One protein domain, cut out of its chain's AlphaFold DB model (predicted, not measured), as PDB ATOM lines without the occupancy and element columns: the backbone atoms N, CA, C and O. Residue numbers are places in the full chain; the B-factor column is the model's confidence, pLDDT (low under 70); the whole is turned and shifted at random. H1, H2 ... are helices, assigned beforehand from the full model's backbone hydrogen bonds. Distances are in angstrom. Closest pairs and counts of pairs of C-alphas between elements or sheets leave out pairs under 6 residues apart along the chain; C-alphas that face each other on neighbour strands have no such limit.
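Overview. This is residues 25 to 67 of the 71 residues of the protein "Mobile element protein" of Candidatus Enterovibrio escacola (UniProt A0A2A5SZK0). A long helix, H3, reaches out as a free arm from a small, loose head made of two short helices, H1 and H2, which follow each other at one end of the shape. Residues 47 to 67 stick out from this head, and the arm makes most of the length. The printed part has 43 residues with three named helices in the order H1, H2, H3 and no named strand; its class is all helix. It is extended, with a radius of gyration of the C-alphas of 15.2 A and spans of 45 by 16 by 14 A.

Along the chain. H1 is residues 25 to 33, beginning at C-alpha 25 at (107.031, 23.108, 67.284), and is 12.6 A long from first to last C-alpha. H2 is residues 37 to 43 and measures 10.0 A. H3 is residues 46 to 63, from C-alpha 46 at (116.510, 14.598, 59.513) to C-alpha 63 at (107.687, -9.484, 57.001), 25.8 A.

Arrangement. H1 and H2 only just touch, with 3 pairs of C-alphas within 8 A; their closest C-alphas, those of Ala 31 and Gln 37, are 6.1 A apart. They run opposite ways at a steep tilt of 47 degrees. H2 and H3 are close but not clearly touching: their closest C-alphas, those of Lys 41 and His 47, are 7.4 A apart. Their lines are about perpendicular, at 85 degrees. H1 and H3 are apart. In H1, H2 and H3 every O i to N i+4 pair is within hydrogen-bond range.

Size, cuts and confidence. The two C-alphas farthest apart, those of Glu 34 and Lys 66, are 45.2 A apart. The printed part has no cut, and the links H1 to H2 and H2 to H3 are tight. Residues 47 to 67, of which 47 to 63 belong to H3, stand free. The mean pLDDT of the printed part is 84.4, and residues 65 to 67 are under 70.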
ATOM      1  N   ARG A  25     107.711  23.200  68.587       84.56
ATOM      2  CA  ARG A  25     107.031  23.108  67.284       84.56
ATOM      3  C   ARG A  25     106.956  24.453  66.551       84.56
ATOM      4  O   ARG A  25     107.048  24.472  65.328       84.56
ATOM      5  N   ASN A  26     106.799  25.567  67.267       87.75
ATOM      6  CA  ASN A  26     106.629  26.882  66.647       87.75
ATOM      7  C   ASN A  26     107.896  27.347  65.916       87.75
ATOM      8  O   ASN A  26     107.780  28.017  64.893       87.75
ATOM      9  N   GLN A  27     109.086  26.941  66.374       84.44
ATOM     10  CA  GLN A  27     110.345  27.224  65.675       84.44
ATOM     11  C   GLN A  27     110.371  26.554  64.298       84.44
ATOM     12  O   GLN A  27     110.723  27.178  63.298       84.44
ATOM     13  N   VAL A  28     109.899  25.309  64.236       86.06
ATOM     14  CA  VAL A  28     109.804  24.546  62.989       86.06
ATOM     15  C   VAL A  28     108.757  25.148  62.045       86.06
ATOM     16  O   VAL A  28     109.005  25.289  60.851       86.06
ATOM     17  N   VAL A  29     107.598  25.557  62.574       88.38
ATOM     18  CA  VAL A  29     106.548  26.237  61.789       88.38
ATOM     19  C   VAL A  29     107.052  27.568  61.219       88.38
ATOM     20  O   VAL A  29     106.731  27.900  60.081       88.38
ATOM     21  N   LYS A  30     107.880  28.309  61.963       88.19
ATOM     22  CA  LYS A  30     108.505  29.543  61.473       88.19
ATOM     23  C   LYS A  30     109.462  29.265  60.309       88.19
ATOM     24  O   LYS A  30     109.310  29.871  59.255       88.19
ATOM     25  N   ALA A  31     110.371  28.297  60.454       86.56
ATOM     26  CA  ALA A  31     111.289  27.903  59.380       86.56
ATOM     27  C   ALA A  31     110.550  27.412  58.119       86.56
ATOM     28  O   ALA A  31     110.977  27.688  56.999       86.56
ATOM     29  N   LEU A  32     109.415  26.727  58.300       87.19
ATOM     30  CA  LEU A  32     108.535  26.296  57.215       87.19
ATOM     31  C   LEU A  32     107.938  27.488  56.450       87.19
ATOM     32  O   LEU A  32     107.976  27.505  55.223       87.19
ATOM     33  N   LYS A  33     107.413  28.491  57.169       87.75
ATOM     34  CA  LYS A  33     106.848  29.717  56.575       87.75
ATOM     35  C   LYS A  33     107.905  30.589  55.898       87.75
ATOM     36  O   LYS A  33     107.595  31.270  54.931       87.75
ATOM     37  N   GLU A  34     109.142  30.549  56.381       89.31
ATOM     38  CA  GLU A  34     110.289  31.251  55.789       89.31
ATOM     39  C   GLU A  34     110.932  30.489  54.614       89.31
ATOM     40  O   GLU A  34     111.965  30.919  54.110       89.31
ATOM     41  N   HIS A  35     110.367  29.355  54.181       85.06
ATOM     42  CA  HIS A  35     110.936  28.482  53.144       85.06
ATOM     43  C   HIS A  35     112.352  27.935  53.453       85.06
ATOM     44  O   HIS A  35     113.014  27.388  52.573       85.06
ATOM     45  N   LYS A  36     112.795  27.958  54.718       86.88
ATOM     46  CA  LYS A  36     114.112  27.466  55.184       86.88
ATOM     47  C   LYS A  36     114.103  25.988  55.588       86.88
ATOM     48  O   LYS A  36     114.821  25.539  56.481       86.88
ATOM     49  N   GLN A  37     113.256  25.195  54.935       84.19
ATOM     50  CA  GLN A  37     113.054  23.787  55.285       84.19
ATOM     51  C   GLN A  37     114.322  22.942  55.071       84.19
ATOM     52  O   GLN A  37     114.557  21.996  55.821       84.19
ATOM     53  N   ALA A  38     115.125  23.252  54.051       84.81
ATOM     54  CA  ALA A  38     116.348  22.510  53.744       84.81
ATOM     55  C   ALA A  38     117.413  22.672  54.840       84.81
ATOM     56  O   ALA A  38     117.999  21.682  55.278       84.81
ATOM     57  N   GLU A  39     117.611  23.898  55.321       86.38
ATOM     58  CA  GLU A  39     118.540  24.204  56.411       86.38
ATOM     59  C   GLU A  39     118.088  23.544  57.712       86.38
ATOM     60  O   GLU A  39     118.879  22.858  58.354       86.38
ATOM     61  N   TRP A  40     116.792  23.644  58.036       84.19
ATOM     62  CA  TRP A  40     116.227  22.979  59.209       84.19
ATOM     63  C   TRP A  40     116.439  21.462  59.164       84.19
ATOM     64  O   TRP A  40     116.895  20.877  60.138       84.19
ATOM     65  N   LYS A  41     116.193  20.809  58.019       84.56
ATOM     66  CA  LYS A  41     116.427  19.361  57.861       84.56
ATOM     67  C   LYS A  41     117.884  18.961  58.106       84.56
ATOM     68  O   LYS A  41     118.123  17.857  58.591       84.56
ATOM     69  N   LYS A  42     118.837  19.822  57.740       86.38
ATOM     70  CA  LYS A  42     120.273  19.580  57.928       86.38
ATOM     71  C   LYS A  42     120.680  19.751  59.393       86.38
ATOM     72  O   LYS A  42     121.363  18.882  59.920       86.38
ATOM     73  N   ASP A  43     120.231  20.829  60.031       85.75
ATOM     74  CA  ASP A  43     120.480  21.128  61.449       85.75
ATOM     75  C   ASP A  43     119.888  20.053  62.378       85.75
ATOM     76  O   ASP A  43     120.513  19.628  63.343       85.75
ATOM     77  N   TRP A  44     118.714  19.534  62.012       80.12
ATOM     78  CA  TRP A  44     117.972  18.531  62.778       80.12
ATOM     79  C   TRP A  44     118.326  17.082  62.446       80.12
ATOM     80  O   TRP A  44     117.635  16.171  62.898       80.12
ATOM     81  N   ASP A  45     119.368  16.852  61.639       81.94
ATOM     82  CA  ASP A  45     119.835  15.510  61.263       81.94
ATOM     83  C   ASP A  45     118.706  14.613  60.696       81.94
ATOM     84  O   ASP A  45     118.706  13.385  60.805       81.94
ATOM     85  N   TYR A  46     117.733  15.237  60.017       82.75
ATOM     86  CA  TYR A  46     116.510  14.598  59.513       82.75
ATOM     87  C   TYR A  46     116.797  13.402  58.589       82.75
ATOM     88  O   TYR A  46     115.980  12.490  58.441       82.75
ATOM     89  N   HIS A  47     117.981  13.384  57.974       81.81
ATOM     90  CA  HIS A  47     118.463  12.284  57.149       81.81
ATOM     91  C   HIS A  47     118.432  10.933  57.886       81.81
ATOM     92  O   HIS A  47     117.962   9.951  57.312       81.81
ATOM     93  N   LYS A  48     118.836  10.878  59.166       84.69
ATOM     94  CA  LYS A  48     118.819   9.625  59.940       84.69
ATOM     95  C   LYS A  48     117.397   9.125  60.190       84.69
ATOM     96  O   LYS A  48     117.138   7.933  60.034       84.69
ATOM     97  N   CYS A  49     116.457  10.026  60.488       81.62
ATOM     98  CA  CYS A  49     115.040   9.673  60.600       81.62
ATOM     99  C   CYS A  49     114.507   9.097  59.286       81.62
ATOM    100  O   CYS A  49     113.925   8.015  59.302       81.62
ATOM    101  N   SER A  50     114.782   9.746  58.150       83.75
ATOM    102  CA  SER A  50     114.345   9.248  56.842       83.75
ATOM    103  C   SER A  50     114.902   7.856  56.531       83.75
ATOM    104  O   SER A  50     114.160   7.015  56.033       83.75
ATOM    105  N   LEU A  51     116.174   7.584  56.848       87.25
ATOM    106  CA  LEU A  51     116.768   6.253  56.680       87.25
ATOM    107  C   LEU A  51     116.080   5.208  57.561       87.25
ATOM    108  O   LEU A  51     115.738   4.129  57.083       87.25
ATOM    109  N   SER A  52     115.839   5.535  58.834       88.44
ATOM    110  CA  SER A  52     115.152   4.632  59.762       88.44
ATOM    111  C   SER A  52     113.710   4.339  59.334       88.44
ATOM    112  O   SER A  52     113.252   3.201  59.427       88.44
ATOM    113  N   GLU A  53     113.007   5.342  58.805       87.69
ATOM    114  CA  GLU A  53     111.625   5.219  58.351       87.69
ATOM    115  C   GLU A  53     111.538   4.339  57.097       87.69
ATOM    116  O   GLU A  53     110.705   3.433  57.037       87.69
ATOM    117  N   ILE A  54     112.469   4.520  56.151       91.50
ATOM    118  CA  ILE A  54     112.617   3.657  54.970       91.50
ATOM    119  C   ILE A  54     112.954   2.221  55.387       91.50
ATOM    120  O   ILE A  54     112.323   1.281  54.904       91.50
ATOM    121  N   ALA A  55     113.898   2.028  56.311       93.56
ATOM    122  CA  ALA A  55     114.255   0.701  56.808       93.56
ATOM    123  C   ALA A  55     113.047  -0.009  57.443       93.56
ATOM    124  O   ALA A  55     112.779  -1.171  57.136       93.56
ATOM    125  N   MET A  56     112.266   0.701  58.265       94.38
ATOM    126  CA  MET A  56     111.036   0.173  58.863       94.38
ATOM    127  C   MET A  56     109.949  -0.116  57.827       94.38
ATOM    128  O   MET A  56     109.227  -1.104  57.962       94.38
ATOM    129  N   PHE A  57     109.816   0.715  56.793       90.12
ATOM    130  CA  PHE A  57     108.897   0.467  55.685       90.12
ATOM    131  C   PHE A  57     109.262  -0.822  54.937       90.12
ATOM    132  O   PHE A  57     108.405  -1.689  54.760       90.12
ATOM    133  N   CYS A  58     110.539  -1.009  54.587       89.38
ATOM    134  CA  CYS A  58     111.036  -2.241  53.969       89.38
ATOM    135  C   CYS A  58     110.834  -3.463  54.875       89.38
ATOM    136  O   CYS A  58     110.322  -4.483  54.420       89.38
ATOM    137  N   TYR A  59     111.169  -3.352  56.164       90.81
ATOM    138  CA  TYR A  59     110.952  -4.408  57.158       90.81
ATOM    139  C   TYR A  59     109.486  -4.857  57.181       90.81
ATOM    140  O   TYR A  59     109.185  -6.046  57.081       90.81
ATOM    141  N   LYS A  60     108.561  -3.894  57.240       88.06
ATOM    142  CA  LYS A  60     107.119  -4.149  57.215       88.06
ATOM    143  C   LYS A  60     106.688  -4.829  55.917       88.06
ATOM    144  O   LYS A  60     105.994  -5.835  55.976       88.06
ATOM    145  N   GLN A  61     107.130  -4.349  54.758       86.81
ATOM    146  CA  GLN A  61     106.773  -4.973  53.480       86.81
ATOM    147  C   GLN A  61     107.313  -6.399  53.322       86.81
ATOM    148  O   GLN A  61     106.642  -7.234  52.730       86.81
ATOM    149  N   LEU A  62     108.498  -6.706  53.854       86.75
ATOM    150  CA  LEU A  62     109.098  -8.038  53.730       86.75
ATOM    151  C   LEU A  62     108.522  -9.059  54.722       86.75
ATOM    152  O   LEU A  62     108.507 -10.259  54.431       86.75
ATOM    153  N   LEU A  63     108.071  -8.603  55.893       79.75
ATOM    154  CA  LEU A  63     107.687  -9.484  57.001       79.75
ATOM    155  C   LEU A  63     106.183  -9.533  57.267       79.75
ATOM    156  O   LEU A  63     105.687 -10.589  57.647       79.75
ATOM    157  N   ILE A  64     105.433  -8.454  57.024       70.56
ATOM    158  CA  ILE A  64     103.973  -8.455  57.221       70.56
ATOM    159  C   ILE A  64     103.265  -9.461  56.297       70.56
ATOM    160  O   ILE A  64     102.411 -10.183  56.806       70.56
ATOM    161  N   PRO A  65     103.622  -9.626  55.003       69.88
ATOM    162  CA  PRO A  65     102.991 -10.645  54.158       69.88
ATOM    163  C   PRO A  65     103.170 -12.074  54.699       69.88
ATOM    164  O   PRO A  65     102.288 -12.911  54.519       69.88
ATOM    165  N   LYS A  66     104.278 -12.344  55.410       59.91
ATOM    166  CA  LYS A  66     104.569 -13.635  56.064       59.91
ATOM    167  C   LYS A  66     103.842 -13.832  57.398       59.91
ATOM    168  O   LYS A  66     103.724 -14.967  57.841       59.91
ATOM    169  N   LEU A  67     103.365 -12.754  58.018       59.97
ATOM    170  CA  LEU A  67     102.634 -12.754  59.292       59.97
ATOM    171  C   LEU A  67     101.126 -12.549  59.102       59.97
ATOM    172  O   LEU A  67     100.411 -12.288  60.069       59.97
TER     173      LEU A  67